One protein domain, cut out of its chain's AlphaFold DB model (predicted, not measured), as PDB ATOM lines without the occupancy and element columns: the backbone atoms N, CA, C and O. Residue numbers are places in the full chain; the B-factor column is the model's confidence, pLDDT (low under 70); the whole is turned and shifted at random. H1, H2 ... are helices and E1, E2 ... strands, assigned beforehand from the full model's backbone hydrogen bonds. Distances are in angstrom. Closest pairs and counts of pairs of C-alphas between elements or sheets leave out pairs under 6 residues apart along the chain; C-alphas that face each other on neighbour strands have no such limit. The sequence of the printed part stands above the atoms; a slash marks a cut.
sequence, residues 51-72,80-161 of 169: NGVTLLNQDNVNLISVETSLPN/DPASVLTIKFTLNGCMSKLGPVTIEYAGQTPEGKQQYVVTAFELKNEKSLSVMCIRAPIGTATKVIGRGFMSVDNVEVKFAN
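Overview. This is residues 51 to 72 and 80 to 161 of the 169 residues of an uncharacterized protein of Bdellovibrio sp. qaytius (UniProt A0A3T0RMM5). Two twisted sheets lie face to face as a sandwich, E1, E4, E5 and E7 in one and E2, E3 and E6 in the other, their strands crossed at 41 degrees. Long strand E5 has E4 along one side and E1 and E7 along different parts of the other, while the short helix H1 lies at one end of the long axis. The printed part has 104 residues, mostly strand, with seven named strands and one named helix in the order E1 E2 E3 E4 E5 H1 E6 E7; E2, E3, E6 is that sheet's order, antiparallel, and the branched sheet is mixed. The whole is only just compact, close to loose, with a radius of gyration of the C-alphas of 15.3 A, and only just elongated, spanning 47 by 31 by 19 A.

Arrangement. Start with E1, residues 51 to 56, the antiparallel neighbour of E5, residues 114 to 125; N 54 and O 122 are 2.9 A apart, within hydrogen-bond range. E2, residues 61 to 69, is antiparallel to E3, residues 82 to 90, with N 65 and O 86 at 2.9 A. E4, residues 97 to 108, bends by 52 degrees at residue 100 and forms a hairpin with E5; look for N 104 and O 117 at 2.9 A. H1, residues 126 to 129, is on neither sheet; it is too short for any O i to N i+4 pair, and its one O i to N i+3 pair is within range. E6, residues 138 to 147, is antiparallel to E3, with N 87 and O 141 at 2.9 A; across the sandwich, its closest C-alphas to E4 are those of Gly 139 and Leu 98, 5.4 A apart. E7, residues 155 to 159, is parallel to E5, with N 116 and O 156 at 2.8 A. E1 and E7 lie on one side of E5, E4 on the other side.

Along the chain. Find C-alpha 51 at (599.179, 567.214, 484.441), where E1 begins. E2 runs 22.4 A from Val 61 to Ser 69, and E3 26.2 A from Ala 82 to Thr 90. E4 covers 31.5 A from Lys 97 to Gln 108; E5 covers 35.2 A from Gln 114, its C-alpha 114 at (584.071, 535.881, 494.109), to Asn 125. H1 follows, Glu 126 to Leu 129, then E6, 27.6 A from Ile 138 to Arg 147. E7 begins at Val 155 and ends at C-alpha 159, (591.324, 545.153, 486.355).

Size, cuts and confidence. The C-alphas farthest apart, those of Asp 80 and Ser 130, are 48.8 A apart. Residues 73 to 79 are cut out, and C-alphas 72 and 80 are 10.6 A apart. Of the links printed whole, none is long. The printed part has a mean pLDDT of 85.9; look at residues 128 to 130 for values under 70.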
ATOM      1  N   ASN A  51     599.140 566.981 485.890       78.88
ATOM      2  CA  ASN A  51     599.179 567.214 484.441       78.88
ATOM      3  C   ASN A  51     598.685 566.023 483.615       78.88
ATOM      4  O   ASN A  51     598.664 566.085 482.388       78.88
ATOM      5  N   GLY A  52     598.300 564.928 484.266       79.81
ATOM      6  CA  GLY A  52     597.791 563.760 483.571       79.81
ATOM      7  C   GLY A  52     597.099 562.782 484.502       79.81
ATOM      8  O   GLY A  52     597.391 562.713 485.696       79.81
ATOM      9  N   VAL A  53     596.196 562.004 483.920       84.88
ATOM     10  CA  VAL A  53     595.537 560.870 484.566       84.88
ATOM     11  C   VAL A  53     595.788 559.648 483.693       84.88
ATOM     12  O   VAL A  53     595.689 559.724 482.470       84.88
ATOM     13  N   THR A  54     596.178 558.528 484.287       86.69
ATOM     14  CA  THR A  54     596.392 557.265 483.568       86.69
ATOM     15  C   THR A  54     595.647 556.152 484.287       86.69
ATOM     16  O   THR A  54     595.640 556.112 485.511       86.69
ATOM     17  N   LEU A  55     594.988 555.271 483.539       86.44
ATOM     18  CA  LEU A  55     594.350 554.089 484.111       86.44
ATOM     19  C   LEU A  55     595.435 553.084 484.520       86.44
ATOM     20  O   LEU A  55     596.358 552.826 483.749       86.44
ATOM     21  N   LEU A  56     595.342 552.558 485.739       87.38
ATOM     22  CA  LEU A  56     596.226 551.507 486.226       87.38
ATOM     23  C   LEU A  56     595.710 550.150 485.749       87.38
ATOM     24  O   LEU A  56     594.539 549.824 485.935       87.38
ATOM     25  N   ASN A  57     596.615 549.361 485.179       86.12
ATOM     26  CA  ASN A  57     596.333 548.018 484.691       86.12
ATOM     27  C   ASN A  57     596.856 546.963 485.675       86.12
ATOM     28  O   ASN A  57     597.513 547.276 486.669       86.12
ATOM     29  N   GLN A  58     596.596 545.695 485.363       84.62
ATOM     30  CA  GLN A  58     597.019 544.557 486.181       84.62
ATOM     31  C   GLN A  58     598.541 544.490 486.407       84.62
ATOM     32  O   GLN A  58     598.970 544.084 487.484       84.62
ATOM     33  N   ASP A  59     599.351 544.952 485.453       83.81
ATOM     34  CA  ASP A  59     600.821 544.961 485.562       83.81
ATOM     35  C   ASP A  59     601.344 545.903 486.661       83.81
ATOM     36  O   ASP A  59     602.463 545.752 487.147       83.81
ATOM     37  N   ASN A  60     600.529 546.870 487.088       82.31
ATOM     38  CA  ASN A  60     600.877 547.832 488.131       82.31
ATOM     39  C   ASN A  60     600.570 547.316 489.542       82.31
ATOM     40  O   ASN A  60     600.667 548.070 490.509       82.31
ATOM     41  N   VAL A  61     600.173 546.055 489.695       80.94
ATOM     42  CA  VAL A  61     599.770 545.484 490.981       80.94
ATOM     43  C   VAL A  61     600.946 544.761 491.617       80.94
ATOM     44  O   VAL A  61     601.530 543.858 491.030       80.94
ATOM     45  N   ASN A  62     601.258 545.120 492.861       79.19
ATOM     46  CA  ASN A  62     602.328 544.466 493.617       79.19
ATOM     47  C   ASN A  62     601.826 543.363 494.533       79.19
ATOM     48  O   ASN A  62     602.541 542.401 494.796       79.19
ATOM     49  N   LEU A  63     600.651 543.568 495.127       81.31
ATOM     50  CA  LEU A  63     600.143 542.685 496.162       81.31
ATOM     51  C   LEU A  63     598.626 542.756 496.216       81.31
ATOM     52  O   LEU A  63     598.046 543.843 496.262       81.31
ATOM     53  N   ILE A  64     598.015 541.581 496.293       83.00
ATOM     54  CA  ILE A  64     596.613 541.394 496.643       83.00
ATOM     55  C   ILE A  64     596.610 540.574 497.929       83.00
ATOM     56  O   ILE A  64     597.170 539.478 497.961       83.00
ATOM     57  N   SER A  65     596.021 541.109 498.994       88.19
ATOM     58  CA  SER A  65     595.805 540.380 500.241       88.19
ATOM     59  C   SER A  65     594.341 540.450 500.645       88.19
ATOM     60  O   SER A  65     593.648 541.434 500.396       88.19
ATOM     61  N   VAL A  66     593.861 539.379 501.263       85.00
ATOM     62  CA  VAL A  66     592.561 539.345 501.925       85.00
ATOM     63  C   VAL A  66     592.851 539.148 503.397       85.00
ATOM     64  O   VAL A  66     593.442 538.146 503.794       85.00
ATOM     65  N   GLU A  67     592.480 540.140 504.190       86.56
ATOM     66  CA  GLU A  67     592.684 540.146 505.628       86.56
ATOM     67  C   GLU A  67     591.323 540.088 506.308       86.56
ATOM     68  O   GLU A  67     590.380 540.782 505.926       86.56
ATOM     69  N   THR A  68     591.204 539.244 507.326       82.50
ATOM     70  CA  THR A  68     590.012 539.245 508.170       82.50
ATOM     71  C   THR A  68     590.240 540.224 509.312       82.50
ATOM     72  O   THR A  68     591.193 540.078 510.074       82.50
ATOM     73  N   SER A  69     589.360 541.213 509.441       78.19
ATOM     74  CA  SER A  69     589.368 542.158 510.556       78.19
ATOM     75  C   SER A  69     588.058 542.058 511.326       78.19
ATOM     76  O   SER A  69     586.990 541.840 510.751       78.19
ATOM     77  N   LEU A  70     588.127 542.207 512.648       75.38
ATOM     78  CA  LEU A  70     586.918 542.445 513.421       75.38
ATOM     79  C   LEU A  70     586.562 543.929 513.279       75.38
ATOM     80  O   LEU A  70     587.427 544.774 513.526       75.38
ATOM     81  N   PRO A  71     585.324 544.271 512.881       75.69
ATOM     82  CA  PRO A  71     584.896 545.662 512.889       75.69
ATOM     83  C   PRO A  71     584.991 546.234 514.311       75.69
ATOM     84  O   PRO A  71     584.897 545.496 515.292       75.69
ATOM     85  N   ASN A  72     585.174 547.555 514.425       79.69
ATOM     86  CA  ASN A  72     585.169 548.241 515.718       79.69
ATOM     87  C   ASN A  72     583.843 547.979 516.427       79.69
ATOM     88  O   ASN A  72     582.813 548.540 516.046       79.69
ATOM     89  N   ASP A  80     580.393 539.785 514.092       86.81
ATOM     90  CA  ASP A  80     580.919 538.889 513.089       86.81
ATOM     91  C   ASP A  80     582.141 539.522 512.415       86.81
ATOM     92  O   ASP A  80     582.123 540.721 512.099       86.81
ATOM     93  N   PRO A  81     583.204 538.735 512.178       86.81
ATOM     94  CA  PRO A  81     584.371 539.210 511.458       86.81
ATOM     95  C   PRO A  81     583.979 539.652 510.046       86.81
ATOM     96  O   PRO A  81     583.043 539.118 509.443       86.81
ATOM     97  N   ALA A  82     584.709 540.625 509.513       89.31
ATOM     98  CA  ALA A  82     584.562 541.094 508.148       89.31
ATOM     99  C   ALA A  82     585.857 540.839 507.377       89.31
ATOM    100  O   ALA A  82     586.960 541.133 507.843       89.31
ATOM    101  N   SER A  83     585.714 540.311 506.169       91.31
ATOM    102  CA  SER A  83     586.833 540.141 505.253       91.31
ATOM    103  C   SER A  83     587.048 541.422 504.457       91.31
ATOM    104  O   SER A  83     586.108 541.986 503.885       91.31
ATOM    105  N   VAL A  84     588.294 541.883 504.427       92.44
ATOM    106  CA  VAL A  84     588.736 543.100 503.749       92.44
ATOM    107  C   VAL A  84     589.736 542.709 502.669       92.44
ATOM    108  O   VAL A  84     590.776 542.117 502.944       92.44
ATOM    109  N   LEU A  85     589.409 543.049 501.428       92.12
ATOM    110  CA  LEU A  85     590.311 542.955 500.291       92.12
ATOM    111  C   LEU A  85     591.199 544.196 500.265       92.12
ATOM    112  O   LEU A  85     590.689 545.314 500.183       92.12
ATOM    113  N   THR A  86     592.507 543.988 500.285       93.81
ATOM    114  CA  THR A  86     593.532 545.025 500.209       93.81
ATOM    115  C   THR A  86     594.347 544.835 498.937       93.81
ATOM    116  O   THR A  86     594.898 543.766 498.682       93.81
ATOM    117  N   ILE A  87     594.450 545.892 498.136       91.94
ATOM    118  CA  ILE A  87     595.171 545.889 496.861       91.94
ATOM    119  C   ILE A  87     596.226 546.988 496.900       91.94
ATOM    120  O   ILE A  87     595.918 548.147 497.196       91.94
ATOM    121  N   LYS A  88     597.477 546.623 496.605       92.19
ATOM    122  CA  LYS A  88     598.613 547.547 496.537       92.19
ATOM    123  C   LYS A  88     599.078 547.722 495.096       92.19
ATOM    124  O   LYS A  88     599.389 546.746 494.413       92.19
ATOM    125  N   PHE A  89     599.200 548.975 494.685       89.62
ATOM    126  CA  PHE A  89     599.555 549.402 493.337       89.62
ATOM    127  C   PHE A  89     600.919 550.083 493.326       89.62
ATOM    128  O   PHE A  89     601.156 550.967 494.147       89.62
ATOM    129  N   THR A  90     601.780 549.743 492.373       89.38
ATOM    130  CA  THR A  90     602.937 550.561 492.001       89.38
ATOM    131  C   THR A  90     602.500 551.677 491.072       89.38
ATOM    132  O   THR A  90     601.921 551.439 490.011       89.38
ATOM    133  N   LEU A  91     602.836 552.901 491.458       88.19
ATOM    134  CA  LEU A  91     602.685 554.074 490.613       88.19
ATOM    135  C   LEU A  91     603.967 554.279 489.800       88.19
ATOM    136  O   LEU A  91     605.071 554.044 490.287       88.19
ATOM    137  N   ASN A  92     603.826 554.720 488.557       82.94
ATOM    138  CA  ASN A  92     604.934 554.846 487.616       82.94
ATOM    139  C   ASN A  92     605.765 556.114 487.862       82.94
ATOM    140  O   ASN A  92     606.947 556.144 487.531       82.94
ATOM    141  N   GLY A  93     605.168 557.175 488.418       78.56
ATOM    142  CA  GLY A  93     605.876 558.429 488.689       78.56
ATOM    143  C   GLY A  93     606.241 558.639 490.160       78.56
ATOM    144  O   GLY A  93     605.451 558.388 491.064       78.56
ATOM    145  N   CYS A  94     607.415 559.219 490.407       77.62
ATOM    146  CA  CYS A  94     607.968 559.432 491.750       77.62
ATOM    147  C   CYS A  94     607.130 560.314 492.676       77.62
ATOM    148  O   CYS A  94     607.125 560.124 493.888       77.62
ATOM    149  N   MET A  95     606.433 561.292 492.102       79.81
ATOM    150  CA  MET A  95     605.499 562.161 492.821       79.81
ATOM    151  C   MET A  95     604.054 561.919 492.381       79.81
ATOM    152  O   MET A  95     603.181 562.755 492.629       79.81
ATOM    153  N   SER A  96     603.806 560.800 491.697       83.69
ATOM    154  CA  SER A  96     602.457 560.430 491.296       83.69
ATOM    155  C   SER A  96     601.670 559.967 492.509       83.69
ATOM    156  O   SER A  96     602.218 559.463 493.492       83.69
ATOM    157  N   LYS A  97     600.365 560.208 492.458       87.06
ATOM    158  CA  LYS A  97     599.439 559.860 493.531       87.06
ATOM    159  C   LYS A  97     598.415 558.875 493.008       87.06
ATOM    160  O   LYS A  97     598.032 558.929 491.840       87.06
ATOM    161  N   LEU A  98     597.953 558.003 493.894       88.62
ATOM    162  CA  LEU A  98     596.787 557.188 493.609       88.62
ATOM    163  C   LEU A  98     595.575 558.124 493.530       88.62
ATOM    164  O   LEU A  98     595.320 558.902 494.450       88.62
ATOM    165  N   GLY A  99     594.897 558.094 492.393       87.81
ATOM    166  CA  GLY A  99     593.632 558.768 492.166       87.81
ATOM    167  C   GLY A  99     592.456 557.950 492.692       87.81
ATOM    168  O   GLY A  99     592.633 557.098 493.564       87.81
ATOM    169  N   PRO A 100     591.242 558.199 492.178       88.38
ATOM    170  CA  PRO A 100     590.072 557.411 492.528       88.38
ATOM    171  C   PRO A 100     590.321 555.926 492.281       88.38
ATOM    172  O   PRO A 100     590.887 555.543 491.254       88.38
ATOM    173  N   VAL A 101     589.882 555.103 493.231       90.69
ATOM    174  CA  VAL A 101     589.866 553.652 493.087       90.69
ATOM    175  C   VAL A 101     588.472 553.148 493.395       90.69
ATOM    176  O   VAL A 101     587.929 553.419 494.466       90.69
ATOM    177  N   THR A 102     587.922 552.385 492.463       91.12
ATOM    178  CA  THR A 102     586.643 551.704 492.597       91.12
ATOM    179  C   THR A 102     586.898 550.203 492.586       91.12
ATOM    180  O   THR A 102     587.660 549.703 491.760       91.12
ATOM    181  N   ILE A 103     586.287 549.489 493.530       92.12
ATOM    182  CA  ILE A 103     586.335 548.028 493.633       92.12
ATOM    183  C   ILE A 103     584.889 547.545 493.678       92.12
ATOM    184  O   ILE A 103     584.172 547.820 494.650       92.12
ATOM    185  N   GLU A 104     584.471 546.847 492.628       92.31
ATOM    186  CA  GLU A 104     583.089 546.423 492.409       92.31
ATOM    187  C   GLU A 104     582.997 544.912 492.275       92.31
ATOM    188  O   GLU A 104     583.903 544.255 491.769       92.31
ATOM    189  N   TYR A 105     581.901 544.349 492.768       91.81
ATOM    190  CA  TYR A 105     581.642 542.923 492.666       91.81
ATOM    191  C   TYR A 105     581.040 542.605 491.294       91.81
ATOM    192  O   TYR A 105     580.014 543.171 490.930       91.81
ATOM    193  N   ALA A 106     581.665 541.688 490.557       91.44
ATOM    194  CA  ALA A 106     581.268 541.305 489.201       91.44
ATOM    195  C   ALA A 106     580.550 539.945 489.129       91.44
ATOM    196  O   ALA A 106     580.146 539.516 488.051       91.44
ATOM    197  N   GLY A 107     580.372 539.264 490.265       92.19
ATOM    198  CA  GLY A 107     579.706 537.963 490.341       92.19
ATOM    199  C   GLY A 107     580.626 536.847 490.828       92.19
ATOM    200  O   GLY A 107     581.660 537.093 491.449       92.19
ATOM    201  N   GLN A 108     580.229 535.604 490.557       93.94
ATOM    202  CA  GLN A 108     581.036 534.419 490.848       93.94
ATOM    203  C   GLN A 108     581.612 533.825 489.567       93.94
ATOM    204  O   GLN A 108     580.957 533.790 488.525       93.94
ATOM    205  N   THR A 109     582.845 533.339 489.659       93.81
ATOM    206  CA  THR A 109     583.489 532.580 488.590       93.81
ATOM    207  C   THR A 109     582.873 531.182 488.478       93.81
ATOM    208  O   THR A 109     582.241 530.709 489.426       93.81
ATOM    209  N   PRO A 110     583.101 530.460 487.364       93.06
ATOM    210  CA  PRO A 110     582.699 529.054 487.245       93.06
ATOM    211  C   PRO A 110     583.299 528.144 488.331       93.06
ATOM    212  O   PRO A 110     582.739 527.099 488.639       93.06
ATOM    213  N   GLU A 111     584.424 528.552 488.923       93.31
ATOM    214  CA  GLU A 111     585.111 527.853 490.016       93.31
ATOM    215  C   GLU A 111     584.526 528.188 491.401       93.31
ATOM    216  O   GLU A 111     585.008 527.685 492.411       93.31
ATOM    217  N   GLY A 112     583.517 529.063 491.469       91.81
ATOM    218  CA  GLY A 112     582.897 529.513 492.718       91.81
ATOM    219  C   GLY A 112     583.654 530.630 493.445       91.81
ATOM    220  O   GLY A 112     583.300 530.967 494.574       91.81
ATOM    221  N   LYS A 113     584.675 531.233 492.821       92.44
ATOM    222  CA  LYS A 113     585.401 532.376 493.402       92.44
ATOM    223  C   LYS A 113     584.594 533.655 493.240       92.44
ATOM    224  O   LYS A 113     583.928 533.850 492.225       92.44
ATOM    225  N   GLN A 114     584.678 534.555 494.210       92.25
ATOM    226  CA  GLN A 114     584.071 535.881 494.109       92.25
ATOM    227  C   GLN A 114     584.944 536.784 493.243       92.25
ATOM    228  O   GLN A 114     586.105 537.023 493.570       92.25
ATOM    229  N   GLN A 115     584.395 537.277 492.138       93.38
ATOM    230  CA  GLN A 115     585.115 538.121 491.201       93.38
ATOM    231  C   GLN A 115     584.886 539.597 491.526       93.38
ATOM    232  O   GLN A 115     583.746 540.057 491.602       93.38
ATOM    233  N   TYR A 116     585.975 540.345 491.667       92.19
ATOM    234  CA  TYR A 116     585.955 541.793 491.838       92.19
ATOM    235  C   TYR A 116     586.663 542.472 490.678       92.19
ATOM    236  O   TYR A 116     587.764 542.075 490.298       92.19
ATOM    237  N   VAL A 117     586.039 543.510 490.135       92.31
ATOM    238  CA  VAL A 117     586.622 544.369 489.110       92.31
ATOM    239  C   VAL A 117     587.108 545.651 489.763       92.31
ATOM    240  O   VAL A 117     586.404 546.285 490.549       92.31
ATOM    241  N   VAL A 118     588.347 546.010 489.453       91.94
ATOM    242  CA  VAL A 118     589.047 547.134 490.052       91.94
ATOM    243  C   VAL A 118     589.382 548.148 488.977       91.94
ATOM    244  O   VAL A 118     590.017 547.832 487.972       91.94
ATOM    245  N   THR A 119     588.987 549.386 489.233       90.94
ATOM    246  CA  THR A 119     589.290 550.540 488.393       90.94
ATOM    247  C   THR A 119     590.090 551.508 489.242       90.94
ATOM    248  O   THR A 119     589.571 552.032 490.223       90.94
ATOM    249  N   ALA A 120     591.354 551.734 488.900       90.94
ATOM    250  CA  ALA A 120     592.233 552.619 489.653       90.94
ATOM    251  C   ALA A 120     592.921 553.604 488.712       90.94
ATOM    252  O   ALA A 120     593.344 553.236 487.619       90.94
ATOM    253  N   PHE A 121     593.052 554.854 489.141       89.56
ATOM    254  CA  PHE A 121     593.716 555.895 488.362       89.56
ATOM    255  C   PHE A 121     595.027 556.323 489.014       89.56
ATOM    256  O   PHE A 121     595.124 556.444 490.230       89.56
ATOM    257  N   GLU A 122     596.034 556.606 488.202       89.06
ATOM    258  CA  GLU A 122     597.256 557.294 488.593       89.06
ATOM    259  C   GLU A 122     597.144 558.769 488.210       89.06
ATOM    260  O   GLU A 122     596.912 559.107 487.047       89.06
ATOM    261  N   LEU A 123     597.341 559.652 489.187       87.94
ATOM    262  CA  LEU A 123     597.439 561.091 488.985       87.94
ATOM    263  C   LEU A 123     598.912 561.462 488.851       87.94
ATOM    264  O   LEU A 123     599.676 561.387 489.820       87.94
ATOM    265  N   LYS A 124     599.305 561.873 487.648       84.75
ATOM    266  CA  LYS A 124     600.677 562.262 487.326       84.75
ATOM    267  C   LYS A 124     600.893 563.734 487.640       84.75
ATOM    268  O   LYS A 124     600.041 564.576 487.370       84.75
ATOM    269  N   ASN A 125     602.050 564.029 488.222       81.62
ATOM    270  CA  ASN A 125     602.516 565.387 488.493       81.62
ATOM    271  C   ASN A 125     603.704 565.705 487.578       81.62
ATOM    272  O   ASN A 125     604.571 564.843 487.428       81.62
ATOM    273  N   GLU A 126     603.800 566.926 487.043       73.88
ATOM    274  CA  GLU A 126     604.922 567.369 486.187       73.88
ATOM    275  C   GLU A 126     606.287 567.133 486.832       73.88
ATOM    276  O   GLU A 126     607.241 566.707 486.178       73.88
ATOM    277  N   LYS A 127     606.376 567.321 488.152       72.75
ATOM    278  CA  LYS A 127     607.608 567.092 488.915       72.75
ATOM    279  C   LYS A 127     608.008 565.615 488.979       72.75
ATOM    280  O   LYS A 127     609.161 565.310 489.256       72.75
ATOM    281  N   SER A 128     607.102 564.688 488.664       62.44
ATOM    282  CA  SER A 128     607.411 563.251 488.621       62.44
ATOM    283  C   SER A 128     608.372 562.879 487.494       62.44
ATOM    284  O   SER A 128     609.005 561.839 487.594       62.44
ATOM    285  N   LEU A 129     608.475 563.695 486.435       63.81
ATOM    286  CA  LEU A 129     609.387 563.446 485.310       63.81
ATOM    287  C   LEU A 129     610.811 563.952 485.575       63.81
ATOM    288  O   LEU A 129     611.751 563.502 484.930       63.81
ATOM    289  N   SER A 130     610.970 564.898 486.504       65.75
ATOM    290  CA  SER A 130     612.260 565.532 486.818       65.75
ATOM    291  C   SER A 130     612.924 564.973 488.077       65.75
ATOM    292  O   SER A 130     614.122 565.162 488.271       65.75
ATOM    293  N   VAL A 131     612.170 564.273 488.927       74.31
ATOM    294  CA  VAL A 131     612.675 563.675 490.165       74.31
ATOM    295  C   VAL A 131     612.930 562.188 489.943       74.31
ATOM    296  O   VAL A 131     612.015 561.457 489.585       74.31
ATOM    297  N   MET A 132     614.155 561.726 490.205       72.81
ATOM    298  CA  MET A 132     614.450 560.296 490.332       72.81
ATOM    299  C   MET A 132     614.037 559.809 491.721       72.81
ATOM    300  O   MET A 132     614.417 560.404 492.728       72.81
ATOM    301  N   CYS A 133     613.283 558.716 491.796       75.44
ATOM    302  CA  CYS A 133     612.913 558.095 493.061       75.44
ATOM    303  C   CYS A 133     613.743 556.842 493.316       75.44
ATOM    304  O   CYS A 133     613.970 556.026 492.430       75.44
ATOM    305  N   ILE A 134     614.156 556.684 494.575       81.44
ATOM    306  CA  ILE A 134     614.855 555.487 495.061       81.44
ATOM    307  C   ILE A 134     613.924 554.267 494.977       81.44
ATOM    308  O   ILE A 134     614.376 553.149 494.739       81.44
ATOM    309  N   ARG A 135     612.614 554.479 495.173       81.44
ATOM    310  CA  ARG A 135     611.556 553.475 495.014       81.44
ATOM    311  C   ARG A 135     610.288 554.118 494.467       81.44
ATOM    312  O   ARG A 135     609.953 555.236 494.857       81.44
ATOM    313  N   ALA A 136     609.587 553.391 493.603       84.00
ATOM    314  CA  ALA A 136     608.285 553.796 493.098       84.00
ATOM    315  C   ALA A 136     607.257 553.894 494.250       84.00
ATOM    316  O   ALA A 136     607.275 553.045 495.151       84.00
ATOM    317  N   PRO A 137     606.383 554.917 494.261       86.50
ATOM    318  CA  PRO A 137     605.381 555.053 495.307       86.50
ATOM    319  C   PRO A 137     604.322 553.953 495.205       86.50
ATOM    320  O   PRO A 137     603.954 553.519 494.112       86.50
ATOM    321  N   ILE A 138     603.817 553.522 496.365       90.06
ATOM    322  CA  ILE A 138     602.797 552.477 496.466       90.06
ATOM    323  C   ILE A 138     601.470 553.102 496.895       90.06
ATOM    324  O   ILE A 138     601.370 553.693 497.969       90.06
ATOM    325  N   GLY A 139     600.442 552.942 496.065       89.19
ATOM    326  CA  GLY A 139     599.054 553.234 496.412       89.19
ATOM    327  C   GLY A 139     598.390 552.022 497.064       89.19
ATOM    328  O   GLY A 139     598.680 550.889 496.690       89.19
ATOM    329  N   THR A 140     597.499 552.235 498.030       92.88
ATOM    330  CA  THR A 140     596.725 551.149 498.659       92.88
ATOM    331  C   THR A 140     595.239 551.467 498.580       92.88
ATOM    332  O   THR A 140     594.838 552.585 498.895       92.88
ATOM    333  N   ALA A 141     594.436 550.484 498.182       92.25
ATOM    334  CA  ALA A 141     592.982 550.550 498.228       92.25
ATOM    335  C   ALA A 141     592.427 549.337 498.976       92.25
ATOM    336  O   ALA A 141     592.951 548.229 498.850       92.25
ATOM    337  N   THR A 142     591.364 549.553 499.750       93.19
ATOM    338  CA  THR A 142     590.733 548.512 500.566       93.19
ATOM    339  C   THR A 142     589.227 548.487 500.350       93.19
ATOM    340  O   THR A 142     588.594 549.544 500.297       93.19
ATOM    341  N   LYS A 143     588.634 547.296 500.290       91.69
ATOM    342  CA  LYS A 143     587.185 547.095 500.182       91.69
ATOM    343  C   LYS A 143     586.749 545.978 501.118       91.69
ATOM    344  O   LYS A 143     587.326 544.898 501.108       91.69
ATOM    345  N   VAL A 144     585.700 546.219 501.898       91.56
ATOM    346  CA  VAL A 144     585.030 545.145 502.642       91.56
ATOM    347  C   VAL A 144     584.281 544.269 501.637       91.56
ATOM    348  O   VAL A 144     583.441 544.779 500.894       91.56
ATOM    349  N   ILE A 145     584.609 542.980 501.598       89.75
ATOM    350  CA  ILE A 145     584.101 542.032 500.594       89.75
ATOM    351  C   ILE A 145     583.014 541.101 501.128       89.75
ATOM    352  O   ILE A 145     582.190 540.620 500.357       89.75
ATOM    353  N   GLY A 146     582.943 540.897 502.444       85.69
ATOM    354  CA  GLY A 146     581.919 540.044 503.030       85.69
ATOM    355  C   GLY A 146     582.042 539.884 504.538       85.69
ATOM    356  O   GLY A 146     582.999 540.346 505.162       85.69
ATOM    357  N   ARG A 147     581.043 539.213 505.117       83.75
ATOM    358  CA  ARG A 147     581.059 538.754 506.511       83.75
ATOM    359  C   ARG A 147     581.717 537.377 506.574       83.75
ATOM    360  O   ARG A 147     581.581 536.589 505.642       83.75
ATOM    361  N   GLY A 148     582.367 537.077 507.688       83.00
ATOM    362  CA  GLY A 148     583.079 535.825 507.895       83.00
ATOM    363  C   GLY A 148     584.533 535.873 507.433       83.00
ATOM    364  O   GLY A 148     585.089 536.936 507.145       83.00
ATOM    365  N   PHE A 149     585.136 534.689 507.398       82.81
ATOM    366  CA  PHE A 149     586.522 534.473 507.007       82.81
ATOM    367  C   PHE A 149     586.586 534.143 505.520       82.81
ATOM    368  O   PHE A 149     586.024 533.144 505.071       82.81
ATOM    369  N   MET A 150     587.290 534.971 504.761       86.19
ATOM    370  CA  MET A 150     587.630 534.709 503.371       86.19
ATOM    371  C   MET A 150     589.147 534.655 503.231       86.19
ATOM    372  O   MET A 150     589.867 535.408 503.886       86.19
ATOM    373  N   SER A 151     589.626 533.765 502.365       86.50
ATOM    374  CA  SER A 151     591.018 533.740 501.927       86.50
ATOM    375  C   SER A 151     591.152 534.374 500.547       86.50
ATOM    376  O   SER A 151     590.169 534.552 499.822       86.50
ATOM    377  N   VAL A 152     592.396 534.678 500.173       88.25
ATOM    378  CA  VAL A 152     592.745 535.130 498.821       88.25
ATOM    379  C   VAL A 152     592.316 534.100 497.769       88.25
ATOM    380  O   VAL A 152     591.883 534.486 496.692       88.25
ATOM    381  N   ASP A 153     592.337 532.804 498.095       88.31
ATOM    382  CA  ASP A 153     591.982 531.726 497.156       88.31
ATOM    383  C   ASP A 153     590.504 531.740 496.739       88.31
ATOM    384  O   ASP A 153     590.152 531.233 495.674       88.31
ATOM    385  N   ASN A 154     589.637 532.348 497.555       89.25
ATOM    386  CA  ASN A 154     588.202 532.463 497.289       89.25
ATOM    387  C   ASN A 154     587.847 533.706 496.460       89.25
ATOM    388  O   ASN A 154     586.667 533.954 496.198       89.25
ATOM    389  N   VAL A 155     588.844 534.507 496.078       91.12
ATOM    390  CA  VAL A 155     588.660 535.806 495.437       91.12
ATOM    391  C   VAL A 155     589.447 535.850 494.132       91.12
ATOM    392  O   VAL A 155     590.630 535.533 494.085       91.12
ATOM    393  N   GLU A 156     588.795 536.280 493.057       92.06
ATOM    394  CA  GLU A 156     589.457 536.637 491.804       92.06
ATOM    395  C   GLU A 156     589.379 538.154 491.620       92.06
ATOM    396  O   GLU A 156     588.302 538.741 491.686       92.06
ATOM    397  N   VAL A 157     590.514 538.805 491.372       90.69
ATOM    398  CA  VAL A 157     590.566 540.252 491.129       90.69
ATOM    399  C   VAL A 157     590.934 540.499 489.673       90.69
ATOM    400  O   VAL A 157     591.970 540.030 489.203       90.69
ATOM    401  N   LYS A 158     590.095 541.254 488.967       90.44
ATOM    402  CA  LYS A 158     590.312 541.699 487.588       90.44
ATOM    403  C   LYS A 158     590.416 543.212 487.533       90.44
ATOM    404  O   LYS A 158     589.804 543.911 488.332       90.44
ATOM    405  N   PHE A 159     591.163 543.718 486.563       87.44
ATOM    406  CA  PHE A 159     591.324 545.153 486.355       87.44
ATOM    407  C   PHE A 159     590.545 545.596 485.125       87.44
ATOM    408  O   PHE A 159     590.499 544.892 484.115       87.44
ATOM    409  N   ALA A 160     589.901 546.757 485.224       84.81
ATOM    410  CA  ALA A 160     589.258 547.366 484.077       84.81
ATOM    411  C   ALA A 160     590.342 547.821 483.090       84.81
ATOM    412  O   ALA A 160     591.115 548.727 483.382       84.81
ATOM    413  N   ASN A 161     590.386 547.203 481.909       71.00
ATOM    414  CA  ASN A 161     591.351 547.555 480.859       71.00
ATOM    415  C   ASN A 161     590.881 548.736 479.990       71.00
ATOM    416  O   ASN A 161     591.603 549.188 479.103       71.00
TER     417      ASN A 161